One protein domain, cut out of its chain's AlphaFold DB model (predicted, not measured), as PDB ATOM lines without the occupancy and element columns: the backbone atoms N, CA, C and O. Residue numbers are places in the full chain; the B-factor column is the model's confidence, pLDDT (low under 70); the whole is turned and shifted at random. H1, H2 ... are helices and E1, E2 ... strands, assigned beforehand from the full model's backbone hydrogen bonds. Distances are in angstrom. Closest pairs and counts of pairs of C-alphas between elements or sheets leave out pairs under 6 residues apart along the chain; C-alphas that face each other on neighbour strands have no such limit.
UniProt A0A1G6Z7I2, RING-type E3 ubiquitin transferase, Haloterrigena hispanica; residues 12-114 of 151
ATOM      1  N   VAL A  12      -7.141  25.386 -33.939       87.19
ATOM      2  CA  VAL A  12      -7.219  25.225 -35.391       87.19
ATOM      3  C   VAL A  12      -7.870  23.881 -35.657       87.19
ATOM      4  O   VAL A  12      -7.374  22.862 -35.177       87.19
ATOM      5  N   ASP A  13      -8.979  23.891 -36.387       88.31
ATOM      6  CA  ASP A  13      -9.640  22.680 -36.858       88.31
ATOM      7  C   ASP A  13      -9.399  22.571 -38.363       88.31
ATOM      8  O   ASP A  13      -9.727  23.486 -39.122       88.31
ATOM      9  N   LEU A  14      -8.721  21.505 -38.785       82.94
ATOM     10  CA  LEU A  14      -8.315  21.347 -40.176       82.94
ATOM     11  C   LEU A  14      -9.493  20.805 -40.992       82.94
ATOM     12  O   LEU A  14     -10.034  19.757 -40.634       82.94
ATOM     13  N   PRO A  15      -9.871  21.452 -42.109       77.19
ATOM     14  CA  PRO A  15     -10.908  20.912 -42.974       77.19
ATOM     15  C   PRO A  15     -10.440  19.590 -43.604       77.19
ATOM     16  O   PRO A  15      -9.273  19.448 -43.973       77.19
ATOM     17  N   GLU A  16     -11.364  18.633 -43.764       73.12
ATOM     18  CA  GLU A  16     -11.076  17.284 -44.294       73.12
ATOM     19  C   GLU A  16     -10.396  17.317 -45.677       73.12
ATOM     20  O   GLU A  16      -9.606  16.434 -46.018       73.12
ATOM     21  N   ASP A  17     -10.677  18.364 -46.457       64.75
ATOM     22  CA  ASP A  17     -10.380  18.426 -47.885       64.75
ATOM     23  C   ASP A  17      -9.114  19.229 -48.236       64.75
ATOM     24  O   ASP A  17      -8.752  19.282 -49.416       64.75
ATOM     25  N   GLY A  18      -8.411  19.847 -47.275       63.59
ATOM     26  CA  GLY A  18      -7.092  20.406 -47.582       63.59
ATOM     27  C   GLY A  18      -6.613  21.635 -46.816       63.59
ATOM     28  O   GLY A  18      -7.032  21.948 -45.710       63.59
ATOM     29  N   GLY A  19      -5.632  22.291 -47.438       72.12
ATOM     30  CA  GLY A  19      -4.944  23.474 -46.926       72.12
ATOM     31  C   GLY A  19      -3.552  23.216 -46.356       72.12
ATOM     32  O   GLY A  19      -2.831  24.164 -46.072       72.12
ATOM     33  N   LEU A  20      -3.124  21.959 -46.238       84.12
ATOM     34  CA  LEU A  20      -1.778  21.623 -45.777       84.12
ATOM     35  C   LEU A  20      -0.751  21.845 -46.896       84.12
ATOM     36  O   LEU A  20      -0.771  21.164 -47.922       84.12
ATOM     37  N   ASN A  21       0.162  22.787 -46.687       87.38
ATOM     38  CA  ASN A  21       1.312  23.035 -47.548       87.38
ATOM     39  C   ASN A  21       2.590  22.866 -46.732       87.38
ATOM     40  O   ASN A  21       3.175  23.845 -46.275       87.38
ATOM     41  N   LEU A  22       2.964  21.608 -46.530       88.94
ATOM     42  CA  LEU A  22       4.139  21.212 -45.764       88.94
ATOM     43  C   LEU A  22       5.241  20.714 -46.697       88.94
ATOM     44  O   LEU A  22       4.955  20.165 -47.776       88.94
ATOM     45  N   GLU A  23       6.495  20.855 -46.277       88.12
ATOM     46  CA  GLU A  23       7.598  20.103 -46.853       88.12
ATOM     47  C   GLU A  23       7.303  18.604 -46.731       88.12
ATOM     48  O   GLU A  23       6.868  18.106 -45.693       88.12
ATOM     49  N   GLN A  24       7.478  17.887 -47.843       88.62
ATOM     50  CA  GLN A  24       7.089  16.487 -47.948       88.62
ATOM     51  C   GLN A  24       8.302  15.592 -48.148       88.62
ATOM     52  O   GLN A  24       9.055  15.749 -49.116       88.62
ATOM     53  N   ALA A  25       8.434  14.587 -47.287       87.88
ATOM     54  CA  ALA A  25       9.282  13.440 -47.551       87.88
ATOM     55  C   ALA A  25       8.612  12.539 -48.604       87.88
ATOM     56  O   ALA A  25       7.412  12.269 -48.542       87.88
ATOM     57  N   GLU A  26       9.382  12.093 -49.603       91.81
ATOM     58  CA  GLU A  26       8.895  11.256 -50.705       91.81
ATOM     59  C   GLU A  26       9.573   9.881 -50.681       91.81
ATOM     60  O   GLU A  26      10.798   9.777 -50.794       91.81
ATOM     61  N   TRP A  27       8.767   8.816 -50.667       90.00
ATOM     62  CA  TRP A  27       9.238   7.447 -50.891       90.00
ATOM     63  C   TRP A  27       8.621   6.865 -52.152       90.00
ATOM     64  O   TRP A  27       7.399   6.788 -52.297       90.00
ATOM     65  N   LYS A  28       9.484   6.413 -53.063       90.00
ATOM     66  CA  LYS A  28       9.098   5.677 -54.270       90.00
ATOM     67  C   LYS A  28       9.343   4.201 -54.031       90.00
ATOM     68  O   LYS A  28      10.482   3.799 -53.819       90.00
ATOM     69  N   VAL A  29       8.271   3.425 -54.077       87.25
ATOM     70  CA  VAL A  29       8.293   1.982 -53.860       87.25
ATOM     71  C   VAL A  29       7.928   1.312 -55.172       87.25
ATOM     72  O   VAL A  29       6.888   1.607 -55.776       87.25
ATOM     73  N   GLU A  30       8.811   0.439 -55.649       85.44
ATOM     74  CA  GLU A  30       8.560  -0.305 -56.874       85.44
ATOM     75  C   GLU A  30       7.413  -1.309 -56.677       85.44
ATOM     76  O   GLU A  30       6.900  -1.560 -55.579       85.44
ATOM     77  N   ALA A  31       6.951  -1.859 -57.794       81.12
ATOM     78  CA  ALA A  31       5.938  -2.901 -57.771       81.12
ATOM     79  C   ALA A  31       6.473  -4.144 -57.040       81.12
ATOM     80  O   ALA A  31       7.543  -4.640 -57.390       81.12
ATOM     81  N   GLY A  32       5.706  -4.653 -56.073       75.31
ATOM     82  CA  GLY A  32       6.038  -5.847 -55.279       75.31
ATOM     83  C   GLY A  32       6.866  -5.589 -54.022       75.31
ATOM     84  O   GLY A  32       6.811  -6.396 -53.107       75.31
ATOM     85  N   ASP A  33       7.557  -4.452 -53.924       81.88
ATOM     86  CA  ASP A  33       8.361  -4.144 -52.737       81.88
ATOM     87  C   ASP A  33       7.482  -3.774 -51.530       81.88
ATOM     88  O   ASP A  33       6.414  -3.168 -51.671       81.88
ATOM     89  N   ASP A  34       7.933  -4.087 -50.319       82.69
ATOM     90  CA  ASP A  34       7.252  -3.637 -49.107       82.69
ATOM     91  C   ASP A  34       7.395  -2.112 -48.923       82.69
ATOM     92  O   ASP A  34       8.452  -1.545 -49.226       82.69
ATOM     93  N   PRO A  35       6.356  -1.415 -48.418       85.06
ATOM     94  CA  PRO A  35       6.494  -0.015 -48.044       85.06
ATOM     95  C   PRO A  35       7.465   0.168 -46.860       85.06
ATOM     96  O   PRO A  35       7.700  -0.784 -46.106       85.06
ATOM     97  N   PRO A  36       7.998   1.392 -46.664       87.44
ATOM     98  CA  PRO A  36       8.804   1.736 -45.492       87.44
ATOM     99  C   PRO A  36       8.108   1.378 -44.172       87.44
ATOM    100  O   PRO A  36       6.877   1.321 -44.096       87.44
ATOM    101  N   GLU A  37       8.897   1.136 -43.124       88.62
ATOM    102  CA  GLU A  37       8.382   0.704 -41.819       88.62
ATOM    103  C   GLU A  37       7.394   1.711 -41.229       88.62
ATOM    104  O   GLU A  37       6.367   1.314 -40.680       88.62
ATOM    105  N   GLU A  38       7.673   2.997 -41.403       86.69
ATOM    106  CA  GLU A  38       6.865   4.112 -40.927       86.69
ATOM    107  C   GLU A  38       5.462   4.072 -41.550       86.69
ATOM    108  O   GLU A  38       4.456   4.102 -40.842       86.69
ATOM    109  N   ILE A  39       5.391   3.869 -42.870       87.31
ATOM    110  CA  ILE A  39       4.131   3.784 -43.620       87.31
ATOM    111  C   ILE A  39       3.331   2.537 -43.232       87.31
ATOM    112  O   ILE A  39       2.117   2.615 -43.059       87.31
ATOM    113  N   ARG A  40       3.991   1.383 -43.070       87.19
ATOM    114  CA  ARG A  40       3.310   0.153 -42.621       87.19
ATOM    115  C   ARG A  40       2.726   0.330 -41.230       87.19
ATOM    116  O   ARG A  40       1.566   0.006 -41.020       87.19
ATOM    117  N   THR A  41       3.512   0.892 -40.313       88.31
ATOM    118  CA  THR A  41       3.084   1.142 -38.933       88.31
ATOM    119  C   THR A  41       1.888   2.087 -38.910       88.31
ATOM    120  O   THR A  41       0.944   1.863 -38.159       88.31
ATOM    121  N   TYR A  42       1.897   3.124 -39.748       86.06
ATOM    122  CA  TYR A  42       0.773   4.042 -39.872       86.06
ATOM    123  C   TYR A  42      -0.499   3.334 -40.362       86.06
ATOM    124  O   TYR A  42      -1.522   3.392 -39.685       86.06
ATOM    125  N   VAL A  43      -0.429   2.597 -41.478       87.38
ATOM    126  CA  VAL A  43      -1.604   1.906 -42.041       87.38
ATOM    127  C   VAL A  43      -2.123   0.798 -41.118       87.38
ATOM    128  O   VAL A  43      -3.327   0.655 -40.957       87.38
ATOM    129  N   GLU A  44      -1.246   0.055 -40.440       87.94
ATOM    130  CA  GLU A  44      -1.654  -0.970 -39.465       87.94
ATOM    131  C   GLU A  44      -2.468  -0.398 -38.290       87.94
ATOM    132  O   GLU A  44      -3.266  -1.118 -37.685       87.94
ATOM    133  N   ASN A  45      -2.271   0.883 -37.961       88.25
ATOM    134  CA  ASN A  45      -2.977   1.566 -36.880       88.25
ATOM    135  C   ASN A  45      -4.195   2.376 -37.352       88.25
ATOM    136  O   ASN A  45      -4.982   2.797 -36.504       88.25
ATOM    137  N   GLU A  46      -4.374   2.570 -38.661       85.88
ATOM    138  CA  GLU A  46      -5.458   3.372 -39.228       85.88
ATOM    139  C   GLU A  46      -6.466   2.484 -39.982       85.88
ATOM    140  O   GLU A  46      -6.255   2.152 -41.148       85.88
ATOM    141  N   PRO A  47      -7.593   2.098 -39.352       77.19
ATOM    142  CA  PRO A  47      -8.527   1.120 -39.913       77.19
ATOM    143  C   PRO A  47      -9.266   1.600 -41.169       77.19
ATOM    144  O   PRO A  47      -9.929   0.792 -41.820       77.19
ATOM    145  N   ALA A  48      -9.213   2.896 -41.492       83.12
ATOM    146  CA  ALA A  48      -9.765   3.434 -42.733       83.12
ATOM    147  C   ALA A  48      -8.849   3.219 -43.953       83.12
ATOM    148  O   ALA A  48      -9.278   3.469 -45.083       83.12
ATOM    149  N   LEU A  49      -7.604   2.785 -43.742       80.94
ATOM    150  CA  LEU A  49      -6.598   2.629 -44.784       80.94
ATOM    151  C   LEU A  49      -6.223   1.158 -44.963       80.94
ATOM    152  O   LEU A  49      -5.971   0.443 -44.002       80.94
ATOM    153  N   ASP A  50      -6.113   0.739 -46.221       76.31
ATOM    154  CA  ASP A  50      -5.573  -0.562 -46.607       76.31
ATOM    155  C   ASP A  50      -4.430  -0.349 -47.607       76.31
ATOM    156  O   ASP A  50      -4.519   0.487 -48.516       76.31
ATOM    157  N   LEU A  51      -3.344  -1.113 -47.459       73.19
ATOM    158  CA  LEU A  51      -2.265  -1.119 -48.447       73.19
ATOM    159  C   LEU A  51      -2.697  -1.914 -49.692       73.19
ATOM    160  O   LEU A  51      -3.255  -3.001 -49.553       73.19
ATOM    161  N   PRO A  52      -2.400  -1.433 -50.914       67.69
ATOM    162  CA  PRO A  52      -2.640  -2.211 -52.124       67.69
ATOM    163  C   PRO A  52      -1.814  -3.504 -52.125       67.69
ATOM    164  O   PRO A  52      -0.597  -3.461 -51.910       67.69
ATOM    165  N   ASP A  53      -2.457  -4.632 -52.432       62.41
ATOM    166  CA  ASP A  53      -1.802  -5.940 -52.509       62.41
ATOM    167  C   ASP A  53      -0.790  -6.005 -53.671       62.41
ATOM    168  O   ASP A  53      -1.123  -5.771 -54.838       62.41
ATOM    169  N   GLY A  54       0.455  -6.383 -53.364       61.53
ATOM    170  CA  GLY A  54       1.451  -6.831 -54.342       61.53
ATOM    171  C   GLY A  54       1.539  -8.361 -54.358       61.53
ATOM    172  O   GLY A  54       1.413  -9.001 -53.317       61.53
ATOM    173  N   ILE A  55       1.750  -8.970 -55.527       55.00
ATOM    174  CA  ILE A  55       1.979 -10.417 -55.653       55.00
ATOM    175  C   ILE A  55       3.344 -10.643 -56.306       55.00
ATOM    176  O   ILE A  55       3.583 -10.201 -57.430       55.00
ATOM    177  N   ASP A  56       4.207 -11.416 -55.651       57.62
ATOM    178  CA  ASP A  56       5.468 -11.873 -56.235       57.62
ATOM    179  C   ASP A  56       5.333 -13.285 -56.821       57.62
ATOM    180  O   ASP A  56       4.962 -14.239 -56.133       57.62
ATOM    181  N   ILE A  57       5.666 -13.442 -58.108       53.16
ATOM    182  CA  ILE A  57       5.704 -14.740 -58.796       53.16
ATOM    183  C   ILE A  57       7.091 -14.939 -59.424       53.16
ATOM    184  O   ILE A  57       7.320 -14.699 -60.611       53.16
ATOM    185  N   GLY A  58       8.040 -15.440 -58.630       61.91
ATOM    186  CA  GLY A  58       9.404 -15.717 -59.096       61.91
ATOM    187  C   GLY A  58      10.196 -14.425 -59.359       61.91
ATOM    188  O   GLY A  58      10.177 -13.549 -58.508       61.91
ATOM    189  N   PRO A  59      10.915 -14.268 -60.492       59.97
ATOM    190  CA  PRO A  59      11.645 -13.030 -60.803       59.97
ATOM    191  C   PRO A  59      10.737 -11.886 -61.299       59.97
ATOM    192  O   PRO A  59      11.242 -10.886 -61.803       59.97
ATOM    193  N   LEU A  60       9.414 -12.061 -61.246       56.66
ATOM    194  CA  LEU A  60       8.427 -11.090 -61.696       56.66
ATOM    195  C   LEU A  60       7.602 -10.643 -60.490       56.66
ATOM    196  O   LEU A  60       6.877 -11.455 -59.912       56.66
ATOM    197  N   SER A  61       7.688  -9.361 -60.152       60.56
ATOM    198  CA  SER A  61       6.740  -8.721 -59.247       60.56
ATOM    199  C   SER A  61       5.551  -8.184 -60.047       60.56
ATOM    200  O   SER A  61       5.715  -7.582 -61.114       60.56
ATOM    201  N   THR A  62       4.331  -8.429 -59.567       63.84
ATOM    202  CA  THR A  62       3.119  -7.773 -60.071       63.84
ATOM    203  C   THR A  62       2.530  -6.916 -58.960       63.84
ATOM    204  O   THR A  62       2.321  -7.369 -57.841       63.84
ATOM    205  N   GLY A  63       2.288  -5.645 -59.260       67.06
ATOM    206  CA  GLY A  63       1.811  -4.668 -58.291       67.06
ATOM    207  C   GLY A  63       1.908  -3.259 -58.854       67.06
ATOM    208  O   GLY A  63       2.500  -3.031 -59.913       67.06
ATOM    209  N   GLU A  64       1.314  -2.306 -58.155       73.75
ATOM    210  CA  GLU A  64       1.380  -0.902 -58.540       73.75
ATOM    211  C   GLU A  64       2.649  -0.259 -57.974       73.75
ATOM    212  O   GLU A  64       3.056  -0.515 -56.835       73.75
ATOM    213  N   ARG A  65       3.283   0.598 -58.782       82.38
ATOM    214  CA  ARG A  65       4.298   1.516 -58.261       82.38
ATOM    215  C   ARG A  65       3.603   2.489 -57.332       82.38
ATOM    216  O   ARG A  65       2.626   3.121 -57.729       82.38
ATOM    217  N   ARG A  66       4.128   2.613 -56.121       86.12
ATOM    218  CA  ARG A  66       3.529   3.429 -55.070       86.12
ATOM    219  C   ARG A  66       4.455   4.586 -54.749       86.12
ATOM    220  O   ARG A  66       5.679   4.448 -54.746       86.12
ATOM    221  N   ARG A  67       3.851   5.744 -54.512       88.25
ATOM    222  CA  ARG A  67       4.538   6.931 -54.023       88.25
ATOM    223  C   ARG A  67       3.840   7.378 -52.751       88.25
ATOM    224  O   ARG A  67       2.659   7.703 -52.810       88.25
ATOM    225  N   TYR A  68       4.587   7.400 -51.659       89.12
ATOM    226  CA  TYR A  68       4.127   7.902 -50.371       89.12
ATOM    227  C   TYR A  68       4.699   9.296 -50.150       89.12
ATOM    228  O   TYR A  68       5.854   9.550 -50.506       89.12
ATOM    229  N   LEU A  69       3.863  10.178 -49.613       88.69
ATOM    230  CA  LEU A  69       4.205  11.547 -49.266       88.69
ATOM    231  C   LEU A  69       3.814  11.761 -47.808       88.69
ATOM    232  O   LEU A  69       2.678  11.465 -47.439       88.69
ATOM    233  N   GLU A  70       4.746  12.252 -47.005       87.56
ATOM    234  CA  GLU A  70       4.510  12.601 -45.605       87.56
ATOM    235  C   GLU A  70       4.918  14.051 -45.386       87.56
ATOM    236  O   GLU A  70       6.042  14.420 -45.714       87.56
ATOM    237  N   GLY A  71       3.999  14.854 -44.851       88.12
ATOM    238  CA  GLY A  71       4.294  16.180 -44.319       88.12
ATOM    239  C   GLY A  71       4.158  16.147 -42.803       88.12
ATOM    240  O   GLY A  71       3.156  15.651 -42.286       88.12
ATOM    241  N   THR A  72       5.158  16.663 -42.097       87.00
ATOM    242  CA  THR A  72       5.208  16.665 -40.631       87.00
ATOM    243  C   THR A  72       5.276  18.101 -40.132       87.00
ATOM    244  O   THR A  72       5.917  18.936 -40.756       87.00
ATOM    245  N   LEU A  73       4.615  18.372 -39.008       86.88
ATOM    246  CA  LEU A  73       4.787  19.599 -38.234       86.88
ATOM    247  C   LEU A  73       5.329  19.224 -36.862       86.88
ATOM    248  O   LEU A  73       4.720  18.414 -36.153       86.88
ATOM    249  N   GLU A  74       6.466  19.796 -36.483       88.25
ATOM    250  CA  GLU A  74       7.083  19.518 -35.190       88.25
ATOM    251  C   GLU A  74       6.641  20.533 -34.117       88.25
ATOM    252  O   GLU A  74       6.424  21.715 -34.397       88.25
ATOM    253  N   PRO A  75       6.515  20.121 -32.840       89.56
ATOM    254  CA  PRO A  75       6.229  21.063 -31.765       89.56
ATOM    255  C   PRO A  75       7.293  22.164 -31.660       89.56
ATOM    256  O   PRO A  75       8.474  21.885 -31.447       89.56
ATOM    257  N   GLY A  76       6.851  23.421 -31.718       86.56
ATOM    258  CA  GLY A  76       7.722  24.598 -31.652       86.56
ATOM    259  C   GLY A  76       8.220  25.096 -33.010       86.56
ATOM    260  O   GLY A  76       9.001  26.044 -33.036       86.56
ATOM    261  N   GLU A  77       7.778  24.481 -34.105       87.06
ATOM    262  CA  GLU A  77       8.002  24.974 -35.460       87.06
ATOM    263  C   GLU A  77       7.143  26.216 -35.753       87.06
ATOM    264  O   GLU A  77       5.999  26.328 -35.303       87.06
ATOM    265  N   ASP A  78       7.712  27.169 -36.494       88.88
ATOM    266  CA  ASP A  78       6.996  28.362 -36.935       88.88
ATOM    267  C   ASP A  78       6.122  28.011 -38.142       88.88
ATOM    268  O   ASP A  78       6.626  27.577 -39.178       88.88
ATOM    269  N   VAL A  79       4.816  28.254 -38.031       90.62
ATOM    270  CA  VAL A  79       3.852  27.968 -39.099       90.62
ATOM    271  C   VAL A  79       3.114  29.224 -39.548       90.62
ATOM    272  O   VAL A  79       2.829  30.133 -38.765       90.62
ATOM    273  N   TYR A  80       2.767  29.264 -40.828       91.25
ATOM    274  CA  TYR A  80       1.855  30.233 -41.411       91.25
ATOM    275  C   TYR A  80       0.455  29.630 -41.522       91.25
ATOM    276  O   TYR A  80       0.280  28.579 -42.137       91.25
ATOM    277  N   LEU A  81      -0.543  30.319 -40.961       91.25
ATOM    278  CA  LEU A  81      -1.951  29.940 -41.036       91.25
ATOM    279  C   LEU A  81      -2.782  31.065 -41.665       91.25
ATOM    280  O   LEU A  81      -2.733  32.211 -41.217       91.25
ATOM    281  N   LEU A  82      -3.587  30.711 -42.663       91.94
ATOM    282  CA  LEU A  82      -4.593  31.553 -43.296       91.94
ATOM    283  C   LEU A  82      -5.946  30.843 -43.236       91.94
ATOM    284  O   LEU A  82      -6.088  29.731 -43.734       91.94
ATOM    285  N   GLY A  83      -6.937  31.514 -42.660       91.50
ATOM    286  CA  GLY A  83      -8.306  31.025 -42.539       91.50
ATOM    287  C   GLY A  83      -9.199  32.065 -41.869       91.50
ATOM    288  O   GLY A  83      -8.751  33.160 -41.511       91.50
ATOM    289  N   THR A  84     -10.471  31.734 -41.701       91.50
ATOM    290  CA  THR A  84     -11.454  32.568 -41.013       91.50
ATOM    291  C   THR A  84     -11.506  32.193 -39.539       91.50
ATOM    292  O   THR A  84     -11.762  31.047 -39.183       91.50
ATOM    293  N   ALA A  85     -11.286  33.180 -38.668       90.25
ATOM    294  CA  ALA A  85     -11.471  33.016 -37.233       90.25
ATOM    295  C   ALA A  85     -12.942  33.227 -36.854       90.25
ATOM    296  O   ALA A  85     -13.529  34.275 -37.145       90.25
ATOM    297  N   ARG A  86     -13.512  32.261 -36.138       87.31
ATOM    298  CA  ARG A  86     -14.879  32.285 -35.628       87.31
ATOM    299  C   ARG A  86     -14.866  32.311 -34.104       87.31
ATOM    300  O   ARG A  86     -14.162  31.542 -33.455       87.31
ATOM    301  N   GLU A  87     -15.650  33.213 -33.521       85.38
ATOM    302  CA  GLU A  87     -15.843  33.264 -32.069       85.38
ATOM    303  C   GLU A  87     -16.709  32.077 -31.625       85.38
ATOM    304  O   GLU A  87     -17.736  31.774 -32.242       85.38
ATOM    305  N   THR A  88     -16.300  31.404 -30.552       78.88
ATOM    306  CA  THR A  88     -17.103  30.375 -29.885       78.88
ATOM    307  C   THR A  88     -17.645  30.907 -28.557       78.88
ATOM    308  O   THR A  88     -17.034  31.769 -27.921       78.88
ATOM    309  N   GLU A  89     -18.826  30.439 -28.136       68.56
ATOM    310  CA  GLU A  89     -19.458  30.869 -26.879       68.56
ATOM    311  C   GLU A  89     -18.698  30.306 -25.663       68.56
ATOM    312  O   GLU A  89     -19.085  29.303 -25.063       68.56
ATOM    313  N   ALA A  90     -17.621  30.976 -25.256       59.56
ATOM    314  CA  ALA A  90     -16.830  30.614 -24.083       59.56
ATOM    315  C   ALA A  90     -17.290  31.356 -22.812       59.56
ATOM    316  O   ALA A  90     -16.549  32.097 -22.173       59.56
ATOM    317  N   GLY A  91     -18.528  31.111 -22.373       58.00
ATOM    318  CA  GLY A  91     -19.016  31.592 -21.073       58.00
ATOM    319  C   GLY A  91     -18.979  33.120 -20.878       58.00
ATOM    320  O   GLY A  91     -18.766  33.902 -21.793       58.00
ATOM    321  N   TRP A  92     -19.260  33.572 -19.655       56.38
ATOM    322  CA  TRP A  92     -19.620  34.973 -19.380       56.38
ATOM    323  C   TRP A  92     -18.449  35.978 -19.370       56.38
ATOM    324  O   TRP A  92     -18.705  37.163 -19.171       56.38
ATOM    325  N   ASP A  93     -17.194  35.545 -19.556       59.88
ATOM    326  CA  ASP A  93     -16.018  36.434 -19.440       59.88
ATOM    327  C   ASP A  93     -14.804  36.027 -20.305       59.88
ATOM    328  O   ASP A  93     -13.740  36.628 -20.174       59.88
ATOM    329  N   ASN A  94     -14.926  35.028 -21.193       63.88
ATOM    330  CA  ASN A  94     -13.832  34.629 -22.080       63.88
ATOM    331  C   ASN A  94     -14.306  34.613 -23.537       63.88
ATOM    332  O   ASN A  94     -15.389  34.125 -23.838       63.88
ATOM    333  N   ARG A  95     -13.504  35.175 -24.442       70.50
ATOM    334  CA  ARG A  95     -13.731  35.039 -25.884       70.50
ATOM    335  C   ARG A  95     -12.708  34.056 -26.397       70.50
ATOM    336  O   ARG A  95     -11.513  34.313 -26.282       70.50
ATOM    337  N   GLU A  96     -13.188  32.948 -26.918       79.81
ATOM    338  CA  GLU A  96     -12.362  31.920 -27.527       79.81
ATOM    339  C   GLU A  96     -12.613  31.950 -29.032       79.81
ATOM    340  O   GLU A  96     -13.732  32.213 -29.486       79.81
ATOM    341  N   TYR A  97     -11.554  31.737 -29.800       84.50
ATOM    342  CA  TYR A  97     -11.601  31.736 -31.253       84.50
ATOM    343  C   TYR A  97     -11.143  30.377 -31.758       84.50
ATOM    344  O   TYR A  97     -10.214  29.784 -31.210       84.50
ATOM    345  N   VAL A  98     -11.796  29.914 -32.815       89.00
ATOM    346  CA  VAL A  98     -11.381  28.754 -33.596       89.00
ATOM    347  C   VAL A  98     -11.177  29.193 -35.040       89.00
ATOM    348  O   VAL A  98     -11.913  30.049 -35.530       89.00
ATOM    349  N   ILE A  99     -10.159  28.656 -35.701       89.94
ATOM    350  CA  ILE A  99      -9.963  28.808 -37.144       89.94
ATOM    351  C   ILE A  99     -10.333  27.469 -37.775       89.94
ATOM    352  O   ILE A  99      -9.569  26.514 -37.664       89.94
ATOM    353  N   ASP A 100     -11.526  27.402 -38.361       88.94
ATOM    354  CA  ASP A 100     -12.143  26.177 -38.896       88.94
ATOM    355  C   ASP A 100     -12.697  26.334 -40.323       88.94
ATOM    356  O   ASP A 100     -13.116  25.360 -40.943       88.94
ATOM    357  N   GLU A 101     -12.690  27.550 -40.872       89.00
ATOM    358  CA  GLU A 101     -13.282  27.850 -42.177       89.00
ATOM    359  C   GLU A 101     -12.278  28.538 -43.115       89.00
ATOM    360  O   GLU A 101     -11.437  29.320 -42.655       89.00
ATOM    361  N   PRO A 102     -12.364  28.313 -44.441       89.94
ATOM    362  CA  PRO A 102     -11.628  29.102 -45.422       89.94
ATOM    363  C   PRO A 102     -11.965  30.594 -45.336       89.94
ATOM    364  O   PRO A 102     -12.990  31.013 -44.791       89.94
ATOM    365  N   THR A 103     -11.098  31.421 -45.902       90.94
ATOM    366  CA  THR A 103     -11.365  32.848 -46.101       90.94
ATOM    367  C   THR A 103     -12.504  33.073 -47.104       90.94
ATOM    368  O   THR A 103     -12.982  32.156 -47.767       90.94
ATOM    369  N   SER A 104     -12.943  34.326 -47.263       89.81
ATOM    370  CA  SER A 104     -13.969  34.681 -48.263       89.81
ATOM    371  C   SER A 104     -13.561  34.391 -49.713       89.81
ATOM    372  O   SER A 104     -14.435  34.343 -50.577       89.81
ATOM    373  N   ASP A 105     -12.262  34.210 -49.967       90.25
ATOM    374  CA  ASP A 105     -11.701  33.843 -51.268       90.25
ATOM    375  C   ASP A 105     -11.541  32.315 -51.435       90.25
ATOM    376  O   ASP A 105     -10.953  31.871 -52.416       90.25
ATOM    377  N   ASP A 106     -12.118  31.518 -50.521       88.25
ATOM    378  CA  ASP A 106     -12.066  30.043 -50.486       88.25
ATOM    379  C   ASP A 106     -10.670  29.469 -50.158       88.25
ATOM    380  O   ASP A 106     -10.387  28.298 -50.394       88.25
ATOM    381  N   ASP A 107      -9.792  30.290 -49.569       87.81
ATOM    382  CA  ASP A 107      -8.444  29.877 -49.166       87.81
ATOM    383  C   ASP A 107      -8.399  29.439 -47.692       87.81
ATOM    384  O   ASP A 107      -8.727  30.225 -46.801       87.81
ATOM    385  N   PHE A 108      -7.910  28.225 -47.429       90.62
ATOM    386  CA  PHE A 108      -7.443  27.767 -46.115       90.62
ATOM    387  C   PHE A 108      -6.023  27.223 -46.284       90.62
ATOM    388  O   PHE A 108      -5.813  26.330 -47.104       90.62
ATOM    389  N   ILE A 109      -5.036  27.771 -45.574       90.88
ATOM    390  CA  ILE A 109      -3.623  27.393 -45.737       90.88
ATOM    391  C   ILE A 109      -2.974  27.234 -44.370       90.88
ATOM    392  O   ILE A 109      -2.932  28.191 -43.610       90.88
ATOM    393  N   LEU A 110      -2.389  26.072 -44.104       91.19
ATOM    394  CA  LEU A 110      -1.441  25.833 -43.024       91.19
ATOM    395  C   LEU A 110      -0.115  25.379 -43.641       91.19
ATOM    396  O   LEU A 110      -0.074  24.377 -44.357       91.19
ATOM    397  N   SER A 111       0.960  26.122 -43.392       91.31
ATOM    398  CA  SER A 111       2.268  25.877 -43.994       91.31
ATOM    399  C   SER A 111       3.405  26.028 -42.995       91.31
ATOM    400  O   SER A 111       3.373  26.912 -42.149       91.31
ATOM    401  N   ASP A 112       4.434  25.205 -43.145       92.31
ATOM    402  CA  ASP A 112       5.757  25.348 -42.520       92.31
ATOM    403  C   ASP A 112       6.607  26.454 -43.185       92.31
ATOM    404  O   ASP A 112       7.689  26.820 -42.723       92.31
ATOM    405  N   LYS A 113       6.116  27.032 -44.285       90.88
ATOM    406  CA  LYS A 113       6.755  28.142 -44.990       90.88
ATOM    407  C   LYS A 113       6.177  29.478 -44.557       90.88
ATOM    408  O   LYS A 113       4.987  29.636 -44.302       90.88
ATOM    409  N   SER A 114       7.024  30.503 -44.608       89.75
ATOM    410  CA  SER A 114       6.573  31.886 -44.451       89.75
ATOM    411  C   SER A 114       5.654  32.328 -45.599       89.75
ATOM    412  O   SER A 114       5.839  31.912 -46.747       89.75
TER     413      SER A 114
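Overview. This is residues 12 to 114 of the 151 residues of the protein "RING-type E3 ubiquitin transferase" of Haloterrigena hispanica (UniProt A0A1G6Z7I2). Four small two-stranded antiparallel ladders are strung end to end in a long, thin rod: the hairpin E2 and E3 at one end, then the longer ladder E1 and E4, then E5 and E8, and the hairpin E6 and E7 at the other end. The one helix, H1, lies off to one side of the E1 and E4 ladder, and residues 44 to 49, which include its last residues, stick out free. The printed part has 103 residues, with one named helix and eight named strands in the order E1 H1 E2 E3 E4 E5 E6 E7 E8; its class is mixed, helices and strands, with 44 residues in named elements, under half. The whole is extended, with a radius of gyration of the C-alphas of 19.8 A, and spans 70 by 29 by 28 A.

Arrangement. E1, residues 24 to 29, and E4, residues 66 to 71, are antiparallel neighbours at 163 degrees; N 25 and O 70 are 2.9 A apart, within hydrogen-bond range. H1, residues 37 to 45, has one pair of C-alphas within 8 A of E4, those of Ile 39 and Tyr 68, 7.9 A apart. In H1 every O i to N i+4 pair is within hydrogen-bond range. E2, residues 55 to 57, and E3, residues 60 to 62, form an antiparallel hairpin at 158 degrees, with N 55 and O 62 at 2.9 A; E3 and E4 are apart. Toward the other end, E5, residues 80 to 82, and E8, residues 109 to 111, are antiparallel at 177 degrees, with N 80 and O 111 at 2.8 A. Residues 20 to 21 pair in parallel with residues 110 to 111 of E8. E5 runs on into E6, residues 84 to 88, across a break of 1 residue at 78 degrees, and the two meet only through their link. E6 and E7, residues 96 to 101, form an antiparallel hairpin at 138 degrees, with N 84 and O 101 at 2.8 A.

Along the chain. E1 begins at C-alpha 24, (7.089, 16.487, -47.948), and is 15.7 A long; E4 is 16.7 A long. H1 is 12.4 A long and begins at C-alpha 37, (8.382, 0.704, -41.819). E6 is 12.7 A long and E7 15.2 A. E2, E3, E5 and E8 have three residues each, and E8 ends at C-alpha 111, (2.268, 25.877, -43.994).

Size, cuts and confidence. The two C-alphas farthest apart, those of Pro 59 and Trp 92, are 70.7 A apart. The printed part has no cut, and no link is long. Residues 12 to 23 hold no named element. Mean pLDDT of the printed part is 81.4; it is under 70 at residues 17 to 18, 52 to 63 and 89 to 94.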